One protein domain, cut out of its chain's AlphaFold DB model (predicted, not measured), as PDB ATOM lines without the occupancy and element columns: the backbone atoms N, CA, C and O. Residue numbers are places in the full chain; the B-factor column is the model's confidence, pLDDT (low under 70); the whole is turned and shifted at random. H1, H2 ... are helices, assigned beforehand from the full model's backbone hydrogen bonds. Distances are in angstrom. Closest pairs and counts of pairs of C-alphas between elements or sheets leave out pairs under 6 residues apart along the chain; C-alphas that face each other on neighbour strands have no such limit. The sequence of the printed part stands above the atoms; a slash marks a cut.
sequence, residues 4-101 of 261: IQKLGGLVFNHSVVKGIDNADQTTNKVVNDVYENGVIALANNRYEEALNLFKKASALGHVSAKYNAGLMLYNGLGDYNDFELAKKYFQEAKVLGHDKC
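This is residues 4 to 101 of the 261 residues of an uncharacterized protein of Glaesserella parasuis HPS10 (UniProt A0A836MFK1). Four helices, H2 to H5, go back and forth in a zigzag row, each packed on the one before it; H2, H3 and H4 make an up-and-down bundle, three helices each running against the one before, and H5 packs on H4 at the far side from H2. The short H1 is near the last residue of H2, and residues 12 to 28, with no named element, run from there to H2's first residue. The printed part has 98 residues, with five named helices in the order H1 to H5 and no named strand: all helix. It is compact, with a radius of gyration of the C-alphas of 12.3 A and spans of 30 by 29 by 22 A.

H1, residues 4 to 11, and H2, residues 29 to 43, are close but not clearly touching, with the closest C-alphas, of Gly 8 and Ala 43, 6.8 A apart. H2 and H3, residues 47 to 59, touch as a helical hairpin at a shallow tilt of 24 degrees, opposite ways; their closest C-alphas, of Gly 38 and Ala 50, are 4.3 A apart. H3 and H4, residues 63 to 75, form a hairpin at 36 degrees, only just a steep tilt, and touch closest at the C-alphas of Phe 54 and Ala 65, 4.7 A apart. H4 and H5, residues 83 to 95, touch as a hairpin at a shallow tilt of 23 degrees, opposite ways, with the C-alphas of Gly 70 and Ala 86 closest at 4.2 A. The helix packing is mostly aligned, only just: 2 of 3 touching pairs have a shallow tilt. H5 is apart from H2 and H3. Each O i to N i+4 pair is within hydrogen-bond range in H2, H3, H4 and H5; in H1 it is 3 of 4.

H1 begins at C-alpha 4 (36.191, 28.447, 26.826). H2 measures 21.0 A from first to last C-alpha, H3 18.2 A, H4 18.6 A and H5 18.3 A, ending at C-alpha 95 (53.520, 7.221, 14.570).

The C-alphas of Thr 27 and Asp 79, the two farthest apart, are 33.3 A apart. The printed part has no cut; the link from H1 to H2 is long, with 17 residues. Mean pLDDT of the printed part is 76.0, and residues 4 to 27 are under 70.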
ATOM      1  N   ILE A   4      35.981  29.160  28.094       38.34
ATOM      2  CA  ILE A   4      36.191  28.447  26.826       38.34
ATOM      3  C   ILE A   4      36.135  26.916  27.011       38.34
ATOM      4  O   ILE A   4      35.608  26.210  26.156       38.34
ATOM      5  N   GLN A   5      36.574  26.395  28.168       36.78
ATOM      6  CA  GLN A   5      36.490  24.964  28.511       36.78
ATOM      7  C   GLN A   5      35.048  24.492  28.737       36.78
ATOM      8  O   GLN A   5      34.771  23.303  28.609       36.78
ATOM      9  N   LYS A   6      34.133  25.414  29.065       35.81
ATOM     10  CA  LYS A   6      32.704  25.115  29.216       35.81
ATOM     11  C   LYS A   6      31.975  25.147  27.871       35.81
ATOM     12  O   LYS A   6      31.155  24.276  27.632       35.81
ATOM     13  N   LEU A   7      32.309  26.082  26.978       32.75
ATOM     14  CA  LEU A   7      31.665  26.216  25.663       32.75
ATOM     15  C   LEU A   7      32.039  25.099  24.678       32.75
ATOM     16  O   LEU A   7      31.158  24.572  24.004       32.75
ATOM     17  N   GLY A   8      33.304  24.662  24.654       34.56
ATOM     18  CA  GLY A   8      33.744  23.568  23.777       34.56
ATOM     19  C   GLY A   8      33.079  22.215  24.073       34.56
ATOM     20  O   GLY A   8      32.924  21.413  23.163       34.56
ATOM     21  N   GLY A   9      32.650  21.977  25.320       33.28
ATOM     22  CA  GLY A   9      31.859  20.798  25.699       33.28
ATOM     23  C   GLY A   9      30.341  20.980  25.574       33.28
ATOM     24  O   GLY A   9      29.618  19.990  25.568       33.28
ATOM     25  N   LEU A  10      29.856  22.225  25.479       33.03
ATOM     26  CA  LEU A  10      28.429  22.559  25.366       33.03
ATOM     27  C   LEU A  10      27.938  22.594  23.912       33.03
ATOM     28  O   LEU A  10      26.775  22.292  23.678       33.03
ATOM     29  N   VAL A  11      28.806  22.940  22.953       38.91
ATOM     30  CA  VAL A  11      28.453  23.003  21.517       38.91
ATOM     31  C   VAL A  11      28.791  21.697  20.784       38.91
ATOM     32  O   VAL A  11      28.102  21.337  19.839       38.91
ATOM     33  N   PHE A  12      29.777  20.927  21.262       39.19
ATOM     34  CA  PHE A  12      30.120  19.614  20.712       39.19
ATOM     35  C   PHE A  12      30.400  18.621  21.841       39.19
ATOM     36  O   PHE A  12      31.403  18.703  22.545       39.19
ATOM     37  N   ASN A  13      29.525  17.626  22.002       39.84
ATOM     38  CA  ASN A  13      29.669  16.601  23.041       39.84
ATOM     39  C   ASN A  13      30.652  15.472  22.641       39.84
ATOM     40  O   ASN A  13      30.534  14.327  23.085       39.84
ATOM     41  N   HIS A  14      31.630  15.789  21.786       42.03
ATOM     42  CA  HIS A  14      32.937  15.145  21.776       42.03
ATOM     43  C   HIS A  14      34.007  16.221  21.846       42.03
ATOM     44  O   HIS A  14      34.060  17.139  21.035       42.03
ATOM     45  N   SER A  15      34.848  16.083  22.864       38.28
ATOM     46  CA  SER A  15      35.975  16.946  23.137       38.28
ATOM     47  C   SER A  15      36.776  17.161  21.857       38.28
ATOM     48  O   SER A  15      37.282  16.194  21.288       38.28
ATOM     49  N   VAL A  16      37.000  18.423  21.485       42.06
ATOM     50  CA  VAL A  16      38.327  18.812  21.000       42.06
ATOM     51  C   VAL A  16      39.292  18.117  21.945       42.06
ATOM     52  O   VAL A  16      39.289  18.395  23.151       42.06
ATOM     53  N   VAL A  17      39.969  17.086  21.448       44.94
ATOM     54  CA  VAL A  17      40.796  16.260  22.309       44.94
ATOM     55  C   VAL A  17      41.897  17.193  22.789       44.94
ATOM     56  O   VAL A  17      42.702  17.690  22.006       44.94
ATOM     57  N   LYS A  18      41.864  17.518  24.085       45.28
ATOM     58  CA  LYS A  18      43.023  18.057  24.788       45.28
ATOM     59  C   LYS A  18      44.181  17.145  24.402       45.28
ATOM     60  O   LYS A  18      43.964  15.940  24.486       45.28
ATOM     61  N   GLY A  19      45.328  17.681  23.979       43.03
ATOM     62  CA  GLY A  19      46.510  16.856  23.725       43.03
ATOM     63  C   GLY A  19      46.675  15.878  24.881       43.03
ATOM     64  O   GLY A  19      46.844  16.309  26.025       43.03
ATOM     65  N   ILE A  20      46.435  14.593  24.623       44.28
ATOM     66  CA  ILE A  20      46.543  13.569  25.655       44.28
ATOM     67  C   ILE A  20      48.008  13.160  25.651       44.28
ATOM     68  O   ILE A  20      48.524  12.730  24.627       44.28
ATOM     69  N   ASP A  21      48.637  13.417  26.794       47.03
ATOM     70  CA  ASP A  21      49.785  12.746  27.390       47.03
ATOM     71  C   ASP A  21      50.963  12.401  26.448       47.03
ATOM     72  O   ASP A  21      50.931  11.506  25.617       47.03
ATOM     73  N   ASN A  22      52.068  13.128  26.645       50.38
ATOM     74  CA  ASN A  22      53.390  12.991  26.009       50.38
ATOM     75  C   ASN A  22      53.541  13.438  24.540       50.38
ATOM     76  O   ASN A  22      54.584  14.008  24.228       50.38
ATOM     77  N   ALA A  23      52.545  13.273  23.660       53.19
ATOM     78  CA  ALA A  23      52.717  13.557  22.222       53.19
ATOM     79  C   ALA A  23      52.807  15.061  21.868       53.19
ATOM     80  O   ALA A  23      53.560  15.452  20.980       53.19
ATOM     81  N   ASP A  24      52.079  15.925  22.585       62.56
ATOM     82  CA  ASP A  24      52.036  17.376  22.334       62.56
ATOM     83  C   ASP A  24      52.868  18.199  23.340       62.56
ATOM     84  O   ASP A  24      52.607  19.386  23.529       62.56
ATOM     85  N   GLN A  25      53.879  17.613  23.998       57.59
ATOM     86  CA  GLN A  25      54.747  18.300  24.982       57.59
ATOM     87  C   GLN A  25      55.645  19.409  24.383       57.59
ATOM     88  O   GLN A  25      56.711  19.730  24.915       57.59
ATOM     89  N   THR A  26      55.247  20.025  23.271       58.94
ATOM     90  CA  THR A  26      55.998  21.122  22.674       58.94
ATOM     91  C   THR A  26      55.902  22.355  23.577       58.94
ATOM     92  O   THR A  26      54.824  22.840  23.922       58.94
ATOM     93  N   THR A  27      57.059  22.894  23.954       55.12
ATOM     94  CA  THR A  27      57.194  24.167  24.679       55.12
ATOM     95  C   THR A  27      57.041  25.382  23.752       55.12
ATOM     96  O   THR A  27      57.208  26.526  24.182       55.12
ATOM     97  N   ASN A  28      56.721  25.164  22.470       72.31
ATOM     98  CA  ASN A  28      56.652  26.211  21.463       72.31
ATOM     99  C   ASN A  28      55.287  26.910  21.493       72.31
ATOM    100  O   ASN A  28      54.325  26.484  20.855       72.31
ATOM    101  N   LYS A  29      55.240  28.036  22.211       79.69
ATOM    102  CA  LYS A  29      54.054  28.890  22.353       79.69
ATOM    103  C   LYS A  29      53.368  29.207  21.016       79.69
ATOM    104  O   LYS A  29      52.149  29.141  20.942       79.69
ATOM    105  N   VAL A  30      54.132  29.474  19.953       84.62
ATOM    106  CA  VAL A  30      53.570  29.826  18.635       84.62
ATOM    107  C   VAL A  30      52.756  28.674  18.044       84.62
ATOM    108  O   VAL A  30      51.712  28.901  17.439       84.62
ATOM    109  N   VAL A  31      53.212  27.434  18.217       84.44
ATOM    110  CA  VAL A  31      52.525  26.243  17.697       84.44
ATOM    111  C   VAL A  31      51.208  26.012  18.435       84.44
ATOM    112  O   VAL A  31      50.189  25.742  17.797       84.44
ATOM    113  N   ASN A  32      51.217  26.197  19.757       84.00
ATOM    114  CA  ASN A  32      50.022  26.090  20.591       84.00
ATOM    115  C   ASN A  32      49.008  27.194  20.258       84.00
ATOM    116  O   ASN A  32      47.835  26.891  20.070       84.00
ATOM    117  N   ASP A  33      49.459  28.438  20.065       86.12
ATOM    118  CA  ASP A  33      48.586  29.550  19.670       86.12
ATOM    119  C   ASP A  33      47.903  29.268  18.315       86.12
ATOM    120  O   ASP A  33      46.712  29.531  18.132       86.12
ATOM    121  N   VAL A  34      48.625  28.701  17.338       90.19
ATOM    122  CA  VAL A  34      48.042  28.323  16.035       90.19
ATOM    123  C   VAL A  34      47.009  27.203  16.192       90.19
ATOM    124  O   VAL A  34      45.943  27.272  15.581       90.19
ATOM    125  N   TYR A  35      47.298  26.192  17.015       87.81
ATOM    126  CA  TYR A  35      46.359  25.105  17.294       87.81
ATOM    127  C   TYR A  35      45.084  25.602  17.982       87.81
ATOM    128  O   TYR A  35      43.984  25.280  17.534       87.81
ATOM    129  N   GLU A  36      45.218  26.420  19.027       86.94
ATOM    130  CA  GLU A  36      44.086  26.989  19.758       86.94
ATOM    131  C   GLU A  36      43.203  27.845  18.846       86.94
ATOM    132  O   GLU A  36      41.979  27.721  18.878       86.94
ATOM    133  N   ASN A  37      43.803  28.640  17.954       87.69
ATOM    134  CA  ASN A  37      43.042  29.372  16.943       87.69
ATOM    135  C   ASN A  37      42.276  28.428  16.004       87.69
ATOM    136  O   ASN A  37      41.129  28.715  15.666       87.69
ATOM    137  N   GLY A  38      42.866  27.292  15.614       89.94
ATOM    138  CA  GLY A  38      42.183  26.272  14.811       89.94
ATOM    139  C   GLY A  38      40.976  25.676  15.531       89.94
ATOM    140  O   GLY A  38      39.900  25.548  14.950       89.94
ATOM    141  N   VAL A  39      41.119  25.406  16.829       84.50
ATOM    142  CA  VAL A  39      40.021  24.965  17.698       84.50
ATOM    143  C   VAL A  39      38.905  26.012  17.772       84.50
ATOM    144  O   VAL A  39      37.730  25.666  17.655       84.50
ATOM    145  N   ILE A  40      39.250  27.293  17.931       83.94
ATOM    146  CA  ILE A  40      38.278  28.397  17.984       83.94
ATOM    147  C   ILE A  40      37.577  28.580  16.633       83.94
ATOM    148  O   ILE A  40      36.378  28.851  16.580       83.94
ATOM    149  N   ALA A  41      38.305  28.457  15.523       87.38
ATOM    150  CA  ALA A  41      37.721  28.480  14.188       87.38
ATOM    151  C   ALA A  41      36.707  27.344  14.018       87.38
ATOM    152  O   ALA A  41      35.568  27.611  13.631       87.38
ATOM    153  N   LEU A  42      37.074  26.124  14.420       80.94
ATOM    154  CA  LEU A  42      36.200  24.959  14.338       80.94
ATOM    155  C   LEU A  42      34.928  25.143  15.175       80.94
ATOM    156  O   LEU A  42      33.831  24.936  14.671       80.94
ATOM    157  N   ALA A  43      35.067  25.596  16.425       79.00
ATOM    158  CA  ALA A  43      33.940  25.816  17.334       79.00
ATOM    159  C   ALA A  43      32.947  26.883  16.835       79.00
ATOM    160  O   ALA A  43      31.774  26.848  17.192       79.00
ATOM    161  N   ASN A  44      33.415  27.811  15.999       80.62
ATOM    162  CA  ASN A  44      32.600  28.851  15.372       80.62
ATOM    163  C   ASN A  44      32.139  28.467  13.953       80.62
ATOM    164  O   ASN A  44      31.779  29.351  13.178       80.62
ATOM    165  N   ASN A  45      32.185  27.178  13.588       76.88
ATOM    166  CA  ASN A  45      31.821  26.653  12.265       76.88
ATOM    167  C   ASN A  45      32.621  27.270  11.097       76.88
ATOM    168  O   ASN A  45      32.197  27.227   9.942       76.88
ATOM    169  N   ARG A  46      33.804  27.838  11.370       85.00
ATOM    170  CA  ARG A  46      34.732  28.369  10.357       85.00
ATOM    171  C   ARG A  46      35.648  27.244   9.886       85.00
ATOM    172  O   ARG A  46      36.835  27.208  10.208       85.00
ATOM    173  N   TYR A  47      35.067  26.285   9.169       82.50
ATOM    174  CA  TYR A  47      35.722  25.020   8.830       82.50
ATOM    175  C   TYR A  47      36.974  25.183   7.961       82.50
ATOM    176  O   TYR A  47      37.992  24.551   8.234       82.50
ATOM    177  N   GLU A  48      36.943  26.060   6.956       89.25
ATOM    178  CA  GLU A  48      38.109  26.313   6.096       89.25
ATOM    179  C   GLU A  48      39.301  26.845   6.902       89.25
ATOM    180  O   GLU A  48      40.424  26.343   6.817       89.25
ATOM    181  N   GLU A  49      39.032  27.846   7.740       93.06
ATOM    182  CA  GLU A  49      40.019  28.464   8.619       93.06
ATOM    183  C   GLU A  49      40.577  27.440   9.616       93.06
ATOM    184  O   GLU A  49      41.793  27.333   9.776       93.06
ATOM    185  N   ALA A  50      39.704  26.638  10.230       91.00
ATOM    186  CA  ALA A  50      40.093  25.589  11.162       91.00
ATOM    187  C   ALA A  50      41.016  24.551  10.516       91.00
ATOM    188  O   ALA A  50      42.084  24.258  11.056       91.00
ATOM    189  N   LEU A  51      40.652  24.043   9.335       90.88
ATOM    190  CA  LEU A  51      41.454  23.056   8.616       90.88
ATOM    191  C   LEU A  51      42.835  23.618   8.256       90.88
ATOM    192  O   LEU A  51      43.847  22.935   8.427       90.88
ATOM    193  N   ASN A  52      42.896  24.872   7.806       95.00
ATOM    194  CA  ASN A  52      44.155  25.547   7.490       95.00
ATOM    195  C   ASN A  52      45.037  25.738   8.732       95.00
ATOM    196  O   ASN A  52      46.245  25.487   8.681       95.00
ATOM    197  N   LEU A  53      44.448  26.131   9.861       94.56
ATOM    198  CA  LEU A  53      45.162  26.294  11.126       94.56
ATOM    199  C   LEU A  53      45.671  24.956  11.671       94.56
ATOM    200  O   LEU A  53      46.824  24.874  12.095       94.56
ATOM    201  N   PHE A  54      44.883  23.884  11.578       92.88
ATOM    202  CA  PHE A  54      45.338  22.550  11.964       92.88
ATOM    203  C   PHE A  54      46.449  22.022  11.059       92.88
ATOM    204  O   PHE A  54      47.443  21.505  11.570       92.88
ATOM    205  N   LYS A  55      46.357  22.215   9.737       93.56
ATOM    206  CA  LYS A  55      47.452  21.894   8.805       93.56
ATOM    207  C   LYS A  55      48.728  22.655   9.165       93.56
ATOM    208  O   LYS A  55      49.806  22.064   9.198       93.56
ATOM    209  N   LYS A  56      48.610  23.945   9.497       93.56
ATOM    210  CA  LYS A  56      49.743  24.784   9.905       93.56
ATOM    211  C   LYS A  56      50.367  24.309  11.219       93.56
ATOM    212  O   LYS A  56      51.578  24.131  11.273       93.56
ATOM    213  N   ALA A  57      49.569  24.069  12.259       90.62
ATOM    214  CA  ALA A  57      50.072  23.553  13.533       90.62
ATOM    215  C   ALA A  57      50.677  22.144  13.382       90.62
ATOM    216  O   ALA A  57      51.724  21.862  13.958       90.62
ATOM    217  N   SER A  58      50.085  21.290  12.541       90.56
ATOM    218  CA  SER A  58      50.617  19.961  12.221       90.56
ATOM    219  C   SER A  58      51.977  20.027  11.526       90.56
ATOM    220  O   SER A  58      52.889  19.295  11.907       90.56
ATOM    221  N   ALA A  59      52.149  20.935  10.559       90.44
ATOM    222  CA  ALA A  59      53.431  21.161   9.890       90.44
ATOM    223  C   ALA A  59      54.526  21.654  10.855       90.44
ATOM    224  O   ALA A  59      55.709  21.445  10.602       90.44
ATOM    225  N   LEU A  60      54.132  22.272  11.971       87.50
ATOM    226  CA  LEU A  60      55.027  22.703  13.046       87.50
ATOM    227  C   LEU A  60      55.241  21.632  14.134       87.50
ATOM    228  O   LEU A  60      55.871  21.917  15.151       87.50
ATOM    229  N   GLY A  61      54.738  20.411  13.934       83.81
ATOM    230  CA  GLY A  61      54.953  19.273  14.832       83.81
ATOM    231  C   GLY A  61      53.857  19.042  15.873       83.81
ATOM    232  O   GLY A  61      54.024  18.169  16.718       83.81
ATOM    233  N   HIS A  62      52.735  19.769  15.830       86.25
ATOM    234  CA  HIS A  62      51.624  19.521  16.751       86.25
ATOM    235  C   HIS A  62      50.854  18.258  16.346       86.25
ATOM    236  O   HIS A  62      50.200  18.207  15.297       86.25
ATOM    237  N   VAL A  63      50.899  17.236  17.197       88.88
ATOM    238  CA  VAL A  63      50.333  15.913  16.923       88.88
ATOM    239  C   VAL A  63      48.804  15.945  16.966       88.88
ATOM    240  O   VAL A  63      48.164  15.488  16.017       88.88
ATOM    241  N   SER A  64      48.192  16.568  17.982       85.69
ATOM    242  CA  SER A  64      46.724  16.721  18.021       85.69
ATOM    243  C   SER A  64      46.171  17.562  16.874       85.69
ATOM    244  O   SER A  64      45.074  17.288  16.394       85.69
ATOM    245  N   ALA A  65      46.916  18.556  16.376       89.56
ATOM    246  CA  ALA A  65      46.496  19.307  15.194       89.56
ATOM    247  C   ALA A  65      46.379  18.394  13.966       89.56
ATOM    248  O   ALA A  65      45.423  18.495  13.202       89.56
ATOM    249  N   LYS A  66      47.321  17.458  13.811       92.38
ATOM    250  CA  LYS A  66      47.302  16.462  12.740       92.38
ATOM    251  C   LYS A  66      46.100  15.531  12.843       92.38
ATOM    252  O   LYS A  66      45.395  15.323  11.860       92.38
ATOM    253  N   TYR A  67      45.846  15.026  14.048       90.44
ATOM    254  CA  TYR A  67      44.678  14.201  14.332       90.44
ATOM    255  C   TYR A  67      43.364  14.955  14.065       90.44
ATOM    256  O   TYR A  67      42.486  14.422  13.391       90.44
ATOM    257  N   ASN A  68      43.242  16.211  14.508       89.38
ATOM    258  CA  ASN A  68      42.047  17.029  14.279       89.38
ATOM    259  C   ASN A  68      41.838  17.348  12.794       89.38
ATOM    260  O   ASN A  68      40.707  17.284  12.322       89.38
ATOM    261  N   ALA A  69      42.904  17.624  12.035       91.88
ATOM    262  CA  ALA A  69      42.802  17.746  10.582       91.88
ATOM    263  C   ALA A  69      42.290  16.437   9.955       91.88
ATOM    264  O   ALA A  69      41.404  16.477   9.105       91.88
ATOM    265  N   GLY A  70      42.786  15.284  10.421       91.50
ATOM    266  CA  GLY A  70      42.291  13.970  10.007       91.50
ATOM    267  C   GLY A  70      40.800  13.798  10.300       91.50
ATOM    268  O   GLY A  70      40.054  13.394   9.418       91.50
ATOM    269  N   LEU A  71      40.334  14.187  11.492       86.88
ATOM    270  CA  LEU A  71      38.914  14.138  11.855       86.88
ATOM    271  C   LEU A  71      38.033  15.049  11.000       86.88
ATOM    272  O   LEU A  71      36.912  14.664  10.678       86.88
ATOM    273  N   MET A  72      38.506  16.248  10.654       86.69
ATOM    274  CA  MET A  72      37.749  17.158   9.791       86.69
ATOM    275  C   MET A  72      37.551  16.560   8.402       86.69
ATOM    276  O   MET A  72      36.432  16.556   7.900       86.69
ATOM    277  N   LEU A  73      38.625  16.016   7.823       86.31
ATOM    278  CA  LEU A  73      38.597  15.363   6.514       86.31
ATOM    279  C   LEU A  73      37.782  14.067   6.533       86.31
ATOM    280  O   LEU A  73      37.105  13.750   5.565       86.31
ATOM    281  N   TYR A  74      37.837  13.334   7.644       84.38
ATOM    282  CA  TYR A  74      37.093  12.098   7.839       84.38
ATOM    283  C   TYR A  74      35.589  12.332   7.966       84.38
ATOM    284  O   TYR A  74      34.811  11.567   7.423       84.38
ATOM    285  N   ASN A  75      35.168  13.367   8.693       77.25
ATOM    286  CA  ASN A  75      33.748  13.659   8.916       77.25
ATOM    287  C   ASN A  75      33.147  14.621   7.883       77.25
ATOM    288  O   ASN A  75      31.958  14.923   7.964       77.25
ATOM    289  N   GLY A  76      33.960  15.144   6.966       75.56
ATOM    290  CA  GLY A  76      33.504  16.043   5.907       75.56
ATOM    291  C   GLY A  76      33.214  17.462   6.317       75.56
ATOM    292  O   GLY A  76      32.585  18.185   5.547       75.56
ATOM    293  N   LEU A  77      33.686  17.879   7.491       77.88
ATOM    294  CA  LEU A  77      33.404  19.200   8.044       77.88
ATOM    295  C   LEU A  77      33.824  20.290   7.054       77.88
ATOM    296  O   LEU A  77      34.973  20.321   6.622       77.88
ATOM    297  N   GLY A  78      32.893  21.178   6.691       70.94
ATOM    298  CA  GLY A  78      33.115  22.213   5.671       70.94
ATOM    299  C   GLY A  78      33.177  21.705   4.227       70.94
ATOM    300  O   GLY A  78      33.791  22.355   3.389       70.94
ATOM    301  N   ASP A  79      32.584  20.546   3.938       70.38
ATOM    302  CA  ASP A  79      32.593  19.866   2.634       70.38
ATOM    303  C   ASP A  79      33.980  19.365   2.190       70.38
ATOM    304  O   ASP A  79      34.209  19.067   1.009       70.38
ATOM    305  N   TYR A  80      34.910  19.229   3.143       71.44
ATOM    306  CA  TYR A  80      36.295  18.809   2.919       71.44
ATOM    307  C   TYR A  80      36.515  17.303   3.120       71.44
ATOM    308  O   TYR A  80      37.554  16.909   3.636       71.44
ATOM    309  N   ASN A  81      35.568  16.449   2.714       77.25
ATOM    310  CA  ASN A  81      35.788  14.997   2.733       77.25
ATOM    311  C   ASN A  81      37.041  14.620   1.928       77.25
ATOM    312  O   ASN A  81      37.164  15.000   0.761       77.25
ATOM    313  N   ASP A  82      37.963  13.895   2.556       87.12
ATOM    314  CA  ASP A  82      39.107  13.250   1.903       87.12
ATOM    315  C   ASP A  82      39.587  12.101   2.797       87.12
ATOM    316  O   ASP A  82      40.412  12.276   3.697       87.12
ATOM    317  N   PHE A  83      39.004  10.922   2.591       85.31
ATOM    318  CA  PHE A  83      39.243   9.759   3.443       85.31
ATOM    319  C   PHE A  83      40.662   9.202   3.310       85.31
ATOM    320  O   PHE A  83      41.231   8.753   4.305       85.31
ATOM    321  N   GLU A  84      41.267   9.295   2.123       88.56
ATOM    322  CA  GLU A  84      42.660   8.895   1.894       88.56
ATOM    323  C   GLU A  84      43.620   9.801   2.668       88.56
ATOM    324  O   GLU A  84      44.505   9.333   3.395       88.56
ATOM    325  N   LEU A  85      43.413  11.119   2.582       91.94
ATOM    326  CA  LEU A  85      44.211  12.074   3.339       91.94
ATOM    327  C   LEU A  85      43.952  11.962   4.847       91.94
ATOM    328  O   LEU A  85      44.900  12.049   5.631       91.94
ATOM    329  N   ALA A  86      42.708  11.711   5.264       91.75
ATOM    330  CA  ALA A  86      42.371  11.449   6.659       91.75
ATOM    331  C   ALA A  86      43.117  10.216   7.191       91.75
ATOM    332  O   ALA A  86      43.777  10.297   8.230       91.75
ATOM    333  N   LYS A  87      43.091   9.100   6.448       93.25
ATOM    334  CA  LYS A  87      43.817   7.861   6.770       93.25
ATOM    335  C   LYS A  87      45.305   8.127   6.951       93.25
ATOM    336  O   LYS A  87      45.883   7.719   7.960       93.25
ATOM    337  N   LYS A  88      45.907   8.869   6.016       95.00
ATOM    338  CA  LYS A  88      47.311   9.284   6.087       95.00
ATOM    339  C   LYS A  88      47.594  10.114   7.340       95.00
ATOM    340  O   LYS A  88      48.550   9.833   8.059       95.00
ATOM    341  N   TYR A  89      46.758  11.105   7.648       94.56
ATOM    342  CA  TYR A  89      46.927  11.935   8.843       94.56
ATOM    343  C   TYR A  89      46.801  11.131  10.137       94.56
ATOM    344  O   TYR A  89      47.605  11.340  11.044       94.56
ATOM    345  N   PHE A  90      45.873  10.176  10.214       92.94
ATOM    346  CA  PHE A  90      45.767   9.280  11.366       92.94
ATOM    347  C   PHE A  90      46.988   8.370  11.508       92.94
ATOM    348  O   PHE A  90      47.506   8.225  12.613       92.94
ATOM    349  N   GLN A  91      47.485   7.782  10.416       94.56
ATOM    350  CA  GLN A  91      48.695   6.951  10.444       94.56
ATOM    351  C   GLN A  91      49.911   7.748  10.923       94.56
ATOM    352  O   GLN A  91      50.656   7.293  11.789       94.56
ATOM    353  N   GLU A  92      50.090   8.962  10.408       93.00
ATOM    354  CA  GLU A  92      51.196   9.826  10.807       93.00
ATOM    355  C   GLU A  92      51.048  10.317  12.258       93.00
ATOM    356  O   GLU A  92      52.032  10.346  12.991       93.00
ATOM    357  N   ALA A  93      49.837  10.665  12.707       89.94
ATOM    358  CA  ALA A  93      49.583  11.037  14.101       89.94
ATOM    359  C   ALA A  93      49.818   9.855  15.060       89.94
ATOM    360  O   ALA A  93      50.387  10.046  16.132       89.94
ATOM    361  N   LYS A  94      49.462   8.627  14.657       90.25
ATOM    362  CA  LYS A  94      49.761   7.399  15.408       90.25
ATOM    363  C   LYS A  94      51.264   7.194  15.589       90.25
ATOM    364  O   LYS A  94      51.707   6.921  16.697       90.25
ATOM    365  N   VAL A  95      52.047   7.336  14.516       90.94
ATOM    366  CA  VAL A  95      53.520   7.221  14.570       90.94
ATOM    367  C   VAL A  95      54.122   8.240  15.544       90.94
ATOM    368  O   VAL A  95      55.119   7.952  16.198       90.94
ATOM    369  N   LEU A  96      53.484   9.404  15.681       85.75
ATOM    370  CA  LEU A  96      53.858  10.459  16.623       85.75
ATOM    371  C   LEU A  96      53.280  10.269  18.043       85.75
ATOM    372  O   LEU A  96      53.421  11.160  18.875       85.75
ATOM    373  N   GLY A  97      52.652   9.125  18.337       83.56
ATOM    374  CA  GLY A  97      52.172   8.770  19.677       83.56
ATOM    375  C   GLY A  97      50.725   9.162  19.982       83.56
ATOM    376  O   GLY A  97      50.356   9.246  21.147       83.56
ATOM    377  N   HIS A  98      49.892   9.436  18.972       83.19
ATOM    378  CA  HIS A  98      48.477   9.734  19.203       83.19
ATOM    379  C   HIS A  98      47.616   8.461  19.258       83.19
ATOM    380  O   HIS A  98      47.228   7.906  18.225       83.19
ATOM    381  N   ASP A  99      47.228   8.057  20.466       81.31
ATOM    382  CA  ASP A  99      46.609   6.749  20.743       81.31
ATOM    383  C   ASP A  99      45.186   6.559  20.190       81.31
ATOM    384  O   ASP A  99      44.706   5.438  20.034       81.31
ATOM    385  N   LYS A 100      44.474   7.641  19.853       81.69
ATOM    386  CA  LYS A 100      43.085   7.552  19.351       81.69
ATOM    387  C   LYS A 100      42.968   7.229  17.858       81.69
ATOM    388  O   LYS A 100      41.856   7.136  17.346       81.69
ATOM    389  N   CYS A 101      44.083   7.083  17.145       85.12
ATOM    390  CA  CYS A 101      44.073   6.875  15.694       85.12
ATOM    391  C   CYS A 101      43.662   5.450  15.290       85.12
ATOM    392  O   CYS A 101      43.118   5.252  14.205       85.12
TER     393      CYS A 101